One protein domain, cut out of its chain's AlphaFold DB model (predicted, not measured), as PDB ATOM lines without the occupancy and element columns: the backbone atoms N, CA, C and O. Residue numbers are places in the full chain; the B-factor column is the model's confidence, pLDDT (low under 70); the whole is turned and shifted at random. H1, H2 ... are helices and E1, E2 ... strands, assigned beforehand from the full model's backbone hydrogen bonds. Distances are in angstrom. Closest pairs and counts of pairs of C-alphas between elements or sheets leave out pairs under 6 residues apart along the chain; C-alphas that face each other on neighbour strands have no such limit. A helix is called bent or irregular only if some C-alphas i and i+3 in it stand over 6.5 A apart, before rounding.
ATOM      1  N   VAL A   2     223.826 138.175 168.354       90.38
ATOM      2  CA  VAL A   2     222.498 138.349 168.963       90.38
ATOM      3  C   VAL A   2     221.443 138.083 167.893       90.38
ATOM      4  O   VAL A   2     221.214 138.910 167.006       90.38
ATOM      5  N   ALA A   3     220.845 136.896 167.938       91.00
ATOM      6  CA  ALA A   3     219.788 136.490 167.024       91.00
ATOM      7  C   ALA A   3     218.915 135.384 167.651       91.00
ATOM      8  O   ALA A   3     219.461 134.522 168.340       91.00
ATOM      9  N   PRO A   4     217.602 135.352 167.359       92.12
ATOM     10  CA  PRO A   4     216.850 136.362 166.611       92.12
ATOM     11  C   PRO A   4     216.416 137.540 167.502       92.12
ATOM     12  O   PRO A   4     215.905 137.332 168.598       92.12
ATOM     13  N   VAL A   5     216.535 138.777 167.007       96.62
ATOM     14  CA  VAL A   5     215.826 139.918 167.613       96.62
ATOM     15  C   VAL A   5     214.377 139.914 167.138       96.62
ATOM     16  O   VAL A   5     214.108 140.068 165.943       96.62
ATOM     17  N   MET A   6     213.453 139.732 168.077       96.50
ATOM     18  CA  MET A   6     212.025 139.576 167.823       96.50
ATOM     19  C   MET A   6     211.282 140.914 167.984       96.50
ATOM     20  O   MET A   6     211.293 141.466 169.092       96.50
ATOM     21  N   PRO A   7     210.606 141.406 166.925       96.69
ATOM     22  CA  PRO A   7     209.806 142.628 166.977       96.69
ATOM     23  C   PRO A   7     208.828 142.659 168.159       96.69
ATOM     24  O   PRO A   7     208.064 141.715 168.362       96.69
ATOM     25  N   TRP A   8     208.836 143.726 168.949       96.75
ATOM     26  CA  TRP A   8     208.031 143.922 170.167       96.75
ATOM     27  C   TRP A   8     208.217 142.899 171.305       96.75
ATOM     28  O   TRP A   8     207.497 142.977 172.305       96.75
ATOM     29  N   LEU A   9     209.140 141.938 171.196       96.56
ATOM     30  CA  LEU A   9     209.437 140.978 172.271       96.56
ATOM     31  C   LEU A   9     210.821 141.196 172.881       96.56
ATOM     32  O   LEU A   9     210.962 141.121 174.101       96.56
ATOM     33  N   THR A  10     211.836 141.434 172.050       96.69
ATOM     34  CA  THR A  10     213.240 141.544 172.488       96.69
ATOM     35  C   THR A  10     213.969 142.716 171.834       96.69
ATOM     36  O   THR A  10     215.194 142.776 171.858       96.69
ATOM     37  N   ASP A  11     213.235 143.616 171.185       96.56
ATOM     38  CA  ASP A  11     213.753 144.766 170.438       96.56
ATOM     39  C   ASP A  11     213.567 146.099 171.187       96.56
ATOM     40  O   ASP A  11     213.814 147.173 170.628       96.56
ATOM     41  N   SER A  12     213.135 146.051 172.452       97.56
ATOM     42  CA  SER A  12     213.080 147.239 173.299       97.56
ATOM     43  C   SER A  12     214.493 147.706 173.647       97.56
ATOM     44  O   SER A  12     215.413 146.903 173.807       97.56
ATOM     45  N   THR A  13     214.668 149.023 173.788       97.44
ATOM     46  CA  THR A  13     215.958 149.608 174.178       97.44
ATOM     47  C   THR A  13     216.462 149.018 175.490       97.44
ATOM     48  O   THR A  13     217.627 148.668 175.558       97.44
ATOM     49  N   GLU A  14     215.594 148.844 176.487       97.81
ATOM     50  CA  GLU A  14     215.953 148.246 177.779       97.81
ATOM     51  C   GLU A  14     216.502 146.820 177.631       97.81
ATOM     52  O   GLU A  14     217.566 146.510 178.160       97.81
ATOM     53  N   HIS A  15     215.820 145.962 176.864       97.25
ATOM     54  CA  HIS A  15     216.245 144.575 176.670       97.25
ATOM     55  C   HIS A  15     217.584 144.513 175.928       97.25
ATOM     56  O   HIS A  15     218.486 143.771 176.314       97.25
ATOM     57  N   LEU A  16     217.724 145.313 174.869       97.62
ATOM     58  CA  LEU A  16     218.949 145.378 174.075       97.62
ATOM     59  C   LEU A  16     220.118 145.940 174.890       97.62
ATOM     60  O   LEU A  16     221.230 145.436 174.780       97.62
ATOM     61  N   ASP A  17     219.868 146.948 175.720       97.50
ATOM     62  CA  ASP A  17     220.876 147.578 176.566       97.50
ATOM     63  C   ASP A  17     221.399 146.621 177.643       97.50
ATOM     64  O   ASP A  17     222.609 146.445 177.778       97.50
ATOM     65  N   ALA A  18     220.490 145.937 178.343       98.00
ATOM     66  CA  ALA A  18     220.849 144.925 179.334       98.00
ATOM     67  C   ALA A  18     221.628 143.759 178.702       98.00
ATOM     68  O   ALA A  18     222.632 143.308 179.253       98.00
ATOM     69  N   LEU A  19     221.200 143.296 177.522       96.88
ATOM     70  CA  LEU A  19     221.883 142.226 176.797       96.88
ATOM     71  C   LEU A  19     223.295 142.634 176.362       96.88
ATOM     72  O   LEU A  19     224.229 141.849 176.506       96.88
ATOM     73  N   LEU A  20     223.457 143.838 175.811       96.62
ATOM     74  CA  LEU A  20     224.764 144.325 175.370       96.62
ATOM     75  C   LEU A  20     225.714 144.545 176.551       96.62
ATOM     76  O   LEU A  20     226.878 144.171 176.437       96.62
ATOM     77  N   GLY A  21     225.211 145.042 177.685       97.19
ATOM     78  CA  GLY A  21     225.990 145.125 178.923       97.19
ATOM     79  C   GLY A  21     226.486 143.755 179.379       97.19
ATOM     80  O   GLY A  21     227.685 143.559 179.545       97.19
ATOM     81  N   ALA A  22     225.592 142.763 179.448       97.62
ATOM     82  CA  ALA A  22     225.969 141.400 179.825       97.62
ATOM     83  C   ALA A  22     226.999 140.768 178.866       97.62
ATOM     84  O   ALA A  22     227.855 139.992 179.288       97.62
ATOM     85  N   LEU A  23     226.936 141.090 177.569       95.94
ATOM     86  CA  LEU A  23     227.928 140.633 176.591       95.94
ATOM     87  C   LEU A  23     229.288 141.309 176.788       95.94
ATOM     88  O   LEU A  23     230.312 140.641 176.646       95.94
ATOM     89  N   ALA A  24     229.305 142.605 177.100       95.56
ATOM     90  CA  ALA A  24     230.535 143.332 177.400       95.56
ATOM     91  C   ALA A  24     231.194 142.787 178.677       95.56
ATOM     92  O   ALA A  24     232.386 142.483 178.660       95.56
ATOM     93  N   ASP A  25     230.406 142.545 179.730       96.50
ATOM     94  CA  ASP A  25     230.873 141.941 180.986       96.50
ATOM     95  C   ASP A  25     231.441 140.529 180.778       96.50
ATOM     96  O   ASP A  25     232.412 140.131 181.421       96.50
ATOM     97  N   ALA A  26     230.875 139.773 179.834       96.56
ATOM     98  CA  ALA A  26     231.377 138.460 179.436       96.56
ATOM     99  C   ALA A  26     232.645 138.516 178.554       96.56
ATOM    100  O   ALA A  26     233.159 137.468 178.158       96.56
ATOM    101  N   GLY A  27     233.148 139.709 178.223       93.50
ATOM    102  CA  GLY A  27     234.358 139.899 177.422       93.50
ATOM    103  C   GLY A  27     234.152 139.731 175.916       93.50
ATOM    104  O   GLY A  27     235.103 139.408 175.198       93.50
ATOM    105  N   ALA A  28     232.931 139.917 175.406       92.94
ATOM    106  CA  ALA A  28     232.708 139.917 173.965       92.94
ATOM    107  C   ALA A  28     233.510 141.049 173.294       92.94
ATOM    108  O   ALA A  28     233.525 142.179 173.764       92.94
ATOM    109  N   SER A  29     234.141 140.759 172.153       88.31
ATOM    110  CA  SER A  29     234.906 141.741 171.364       88.31
ATOM    111  C   SER A  29     234.106 142.368 170.217       88.31
ATOM    112  O   SER A  29     234.575 143.283 169.549       88.31
ATOM    113  N   GLY A  30     232.893 141.872 169.960       88.06
ATOM    114  CA  GLY A  30     232.020 142.373 168.908       88.06
ATOM    115  C   GLY A  30     230.654 141.691 168.911       88.06
ATOM    116  O   GLY A  30     230.506 140.535 169.315       88.06
ATOM    117  N   VAL A  31     229.632 142.410 168.440       92.06
ATOM    118  CA  VAL A  31     228.240 141.938 168.434       92.06
ATOM    119  C   VAL A  31     227.555 142.185 167.094       92.06
ATOM    120  O   VAL A  31     227.283 143.317 166.709       92.06
ATOM    121  N   THR A  32     227.196 141.112 166.396       91.88
ATOM    122  CA  THR A  32     226.293 141.172 165.234       91.88
ATOM    123  C   THR A  32     224.856 140.943 165.683       91.88
ATOM    124  O   THR A  32     224.588 139.924 166.321       91.88
ATOM    125  N   ILE A  33     223.946 141.852 165.326       93.06
ATOM    126  CA  ILE A  33     222.522 141.805 165.685       93.06
ATOM    127  C   ILE A  33     221.696 141.496 164.435       93.06
ATOM    128  O   ILE A  33     221.821 142.198 163.430       93.06
ATOM    129  N   LEU A  34     220.854 140.460 164.490       93.81
ATOM    130  CA  LEU A  34     220.038 140.026 163.351       93.81
ATOM    131  C   LEU A  34     218.541 139.971 163.707       93.81
ATOM    132  O   LEU A  34     218.171 139.293 164.671       93.81
ATOM    133  N   PRO A  35     217.668 140.625 162.913       95.19
ATOM    134  CA  PRO A  35     216.221 140.460 163.008       95.19
ATOM    135  C   PRO A  35     215.769 139.007 162.855       95.19
ATOM    136  O   PRO A  35     216.367 138.226 162.109       95.19
ATOM    137  N   LEU A  36     214.642 138.681 163.487       95.94
ATOM    138  CA  LEU A  36     213.908 137.450 163.232       95.94
ATOM    139  C   LEU A  36     213.572 137.316 161.735       95.94
ATOM    140  O   LEU A  36     213.039 138.235 161.105       95.94
ATOM    141  N   ASP A  73     212.798 146.162 155.251       93.56
ATOM    142  CA  ASP A  73     214.001 147.000 155.376       93.56
ATOM    143  C   ASP A  73     213.813 148.183 156.330       93.56
ATOM    144  O   ASP A  73     214.761 148.619 156.981       93.56
ATOM    145  N   ALA A  74     212.585 148.701 156.428       94.38
ATOM    146  CA  ALA A  74     212.230 149.749 157.379       94.38
ATOM    147  C   ALA A  74     212.474 149.310 158.832       94.38
ATOM    148  O   ALA A  74     213.072 150.065 159.595       94.38
ATOM    149  N   TYR A  75     212.098 148.077 159.190       95.88
ATOM    150  CA  TYR A  75     212.388 147.512 160.508       95.88
ATOM    151  C   TYR A  75     213.893 147.307 160.702       95.88
ATOM    152  O   TYR A  75     214.433 147.652 161.748       95.88
ATOM    153  N   GLY A  76     214.599 146.812 159.680       94.12
ATOM    154  CA  GLY A  76     216.056 146.663 159.737       94.12
ATOM    155  C   GLY A  76     216.791 147.991 159.967       94.12
ATOM    156  O   GLY A  76     217.725 148.044 160.765       94.12
ATOM    157  N   ARG A  77     216.363 149.076 159.305       95.88
ATOM    158  CA  ARG A  77     216.885 150.435 159.543       95.88
ATOM    159  C   ARG A  77     216.586 150.906 160.959       95.88
ATOM    160  O   ARG A  77     217.521 151.228 161.677       95.88
ATOM    161  N   TRP A  78     215.324 150.834 161.372       96.88
ATOM    162  CA  TRP A  78     214.908 151.205 162.721       96.88
ATOM    163  C   TRP A  78     215.706 150.466 163.803       96.88
ATOM    164  O   TRP A  78     216.154 151.083 164.767       96.88
ATOM    165  N   LEU A  79     215.940 149.161 163.627       96.38
ATOM    166  CA  LEU A  79     216.701 148.370 164.589       96.38
ATOM    167  C   LEU A  79     218.159 148.828 164.638       96.38
ATOM    168  O   LEU A  79     218.697 148.979 165.729       96.38
ATOM    169  N   ARG A  80     218.784 149.083 163.479       94.81
ATOM    170  CA  ARG A  80     220.153 149.621 163.410       94.81
ATOM    171  C   ARG A  80     220.269 150.965 164.120       94.81
ATOM    172  O   ARG A  80     221.174 151.129 164.930       94.81
ATOM    173  N   ASP A  81     219.338 151.876 163.865       96.25
ATOM    174  CA  ASP A  81     219.337 153.208 164.474       96.25
ATOM    175  C   ASP A  81     219.135 153.123 165.994       96.25
ATOM    176  O   ASP A  81     219.754 153.863 166.756       96.25
ATOM    177  N   ARG A  82     218.322 152.163 166.455       96.00
ATOM    178  CA  ARG A  82     218.094 151.896 167.879       96.00
ATOM    179  C   ARG A  82     219.311 151.290 168.582       96.00
ATOM    180  O   ARG A  82     219.582 151.666 169.720       96.00
ATOM    181  N   VAL A  83     220.030 150.360 167.948       96.06
ATOM    182  CA  VAL A  83     221.175 149.669 168.579       96.06
ATOM    183  C   VAL A  83     222.480 150.444 168.470       96.06
ATOM    184  O   VAL A  83     223.334 150.270 169.330       96.06
ATOM    185  N   ALA A  84     222.646 151.300 167.457       95.12
ATOM    186  CA  ALA A  84     223.870 152.071 167.242       95.12
ATOM    187  C   ALA A  84     224.375 152.801 168.506       95.12
ATOM    188  O   ALA A  84     225.512 152.542 168.901       95.12
ATOM    189  N   PRO A  85     223.568 153.622 169.212       96.00
ATOM    190  CA  PRO A  85     224.043 154.294 170.424       96.00
ATOM    191  C   PRO A  85     224.361 153.323 171.574       96.00
ATOM    192  O   PRO A  85     225.208 153.624 172.409       96.00
ATOM    193  N   LEU A  86     223.709 152.157 171.624       96.19
ATOM    194  CA  LEU A  86     223.973 151.144 172.649       96.19
ATOM    195  C   LEU A  86     225.292 150.414 172.386       96.19
ATOM    196  O   LEU A  86     226.050 150.157 173.314       96.19
ATOM    197  N   LEU A  87     225.588 150.108 171.121       94.88
ATOM    198  CA  LEU A  87     226.854 149.493 170.728       94.88
ATOM    199  C   LEU A  87     228.036 150.395 171.089       94.88
ATOM    200  O   LEU A  87     229.008 149.904 171.652       94.88
ATOM    201  N   GLU A  88     227.931 151.701 170.839       94.50
ATOM    202  CA  GLU A  88     228.942 152.674 171.274       94.50
ATOM    203  C   GLU A  88     229.102 152.674 172.801       94.50
ATOM    204  O   GLU A  88     230.217 152.564 173.310       94.50
ATOM    205  N   ARG A  89     227.986 152.718 173.543       95.19
ATOM    206  CA  ARG A  89     227.990 152.752 175.015       95.19
ATOM    207  C   ARG A  89     228.693 151.548 175.646       95.19
ATOM    208  O   ARG A  89     229.349 151.706 176.670       95.19
ATOM    209  N   HIS A  90     228.550 150.371 175.043       95.19
ATOM    210  CA  HIS A  90     229.115 149.112 175.543       95.19
ATOM    211  C   HIS A  90     230.454 148.736 174.889       95.19
ATOM    212  O   HIS A  90     230.919 147.613 175.050       95.19
ATOM    213  N   GLY A  91     231.085 149.653 174.145       92.12
ATOM    214  CA  GLY A  91     232.421 149.439 173.570       92.12
ATOM    215  C   GLY A  91     232.458 148.592 172.292       92.12
ATOM    216  O   GLY A  91     233.531 148.202 171.843       92.12
ATOM    217  N   PHE A  92     231.308 148.337 171.661       91.56
ATOM    218  CA  PHE A  92     231.188 147.616 170.386       91.56
ATOM    219  C   PHE A  92     231.190 148.532 169.149       91.56
ATOM    220  O   PHE A  92     230.979 148.052 168.034       91.56
ATOM    221  N   GLY A  93     231.379 149.843 169.329       77.75
ATOM    222  CA  GLY A  93     231.358 150.850 168.261       77.75
ATOM    223  C   GLY A  93     232.561 150.820 167.312       77.75
ATOM    224  O   GLY A  93     232.487 151.339 166.192       77.75
ATOM    225  N   ASP A  94     233.669 150.177 167.703       69.06
ATOM    226  CA  ASP A  94     234.845 150.120 166.840       69.06
ATOM    227  C   ASP A  94     234.640 149.151 165.659       69.06
ATOM    228  O   ASP A  94     234.697 147.923 165.751       69.06
ATOM    229  N   ARG A  95     234.402 149.753 164.491       55.12
ATOM    230  CA  ARG A  95     234.131 149.093 163.203       55.12
ATOM    231  C   ARG A  95     235.315 148.271 162.681       55.12
ATOM    232  O   ARG A  95     235.137 147.533 161.705       55.12
ATOM    233  N   SER A  96     236.496 148.408 163.284       51.16
ATOM    234  CA  SER A  96     237.698 147.640 162.948       51.16
ATOM    235  C   SER A  96     237.517 146.132 163.216       51.16
ATOM    236  O   SER A  96     237.972 145.315 162.413       51.16
ATOM    237  N   GLY A  97     236.742 145.752 164.241       48.66
ATOM    238  CA  GLY A  97     236.453 144.351 164.578       48.66
ATOM    239  C   GLY A  97     235.382 143.690 163.698       48.66
ATOM    240  O   GLY A  97     235.519 142.532 163.303       48.66
ATOM    241  N   HIS A  98     234.330 144.423 163.310       48.81
ATOM    242  CA  HIS A  98     233.191 143.852 162.564       48.81
ATOM    243  C   HIS A  98     233.451 143.588 161.083       48.81
ATOM    244  O   HIS A  98     232.725 142.803 160.466       48.81
TER     245      HIS A  98
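Overview. This is residues 2 to 36 and 73 to 98 of the 134 residues of an uncharacterized protein of Cellulomonas biazotea (UniProt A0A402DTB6). What shape do these atoms make? Two short strands, E1 and E2, side by side and parallel, make a small sheet, and the two longer helices H1 and H2 both lie to one side of it. H1 and H2 meet at a steep tilt, H2 passes near E2 with residues 75 to 83, and the short helix H3 lies away from both of them. What is it made of? The 61 printed residues hold three named helices and two named strands in the order E1, H1, E2, H2, H3, and the class is mostly helix. How large is it? It is compact, with a radius of gyration of the C-alphas of 11.0 A and spans of 28 by 21 by 17 A.

Arrangement. How do the strands pair? E1, residues 2 to 5, and E2, residues 33 to 35, are parallel neighbours at 19 degrees. N 5 and O 34 are 2.9 A apart and N 34 and O 2 are 3.0 A apart, both within hydrogen-bond range. What stands between them in the chain? H1, residues 13 to 25, makes with E1 and E2 a strand-helix-strand unit, two parallel neighbour strands with a helix between, and its crossover is right-handed. Where does the longest helix sit? H2, residues 73 to 89, touches H1 with residues 82 to 87 alone, the closest C-alphas being those of Asp 17 and Leu 86, 6.1 A apart, at a steep tilt of 47 degrees, the same way. The closest C-alphas of E2 and H2 are those of Pro 35 and Gly 76, 7.0 A apart. H3, residues 95 to 98, is apart from E1, H1, E2 and H2. How are the helix backbones formed? Each O i to N i+4 pair of H1 is within hydrogen-bond range, against 11 of 13 in H2, while H3 is too short for such a pair and has 0 of 1 O i to N i+3 pairs within range.

Along the chain. Where do the elements begin and end? E1 begins at C-alpha 2 (222.498, 138.349, 168.963), and H3 ends at C-alpha 98 (233.191, 143.852, 162.564). How long are the longer helices? H1 measures 18.1 A and H2 24.8 A from first to last C-alpha. Does H2 run straight? It has a kink of 29 degrees near residue 82 and is irregular, but only just: C-alphas 82 and 85 are 6.9 A apart.

Size, cuts and confidence. Is the printed part unbroken? Residues 37 to 72 are not printed, and C-alphas 36 and 73 are 12.4 A apart across the cut. Where is confidence low? Residues 94 to 98 are under 70, while the mean pLDDT of the printed part is 91.5.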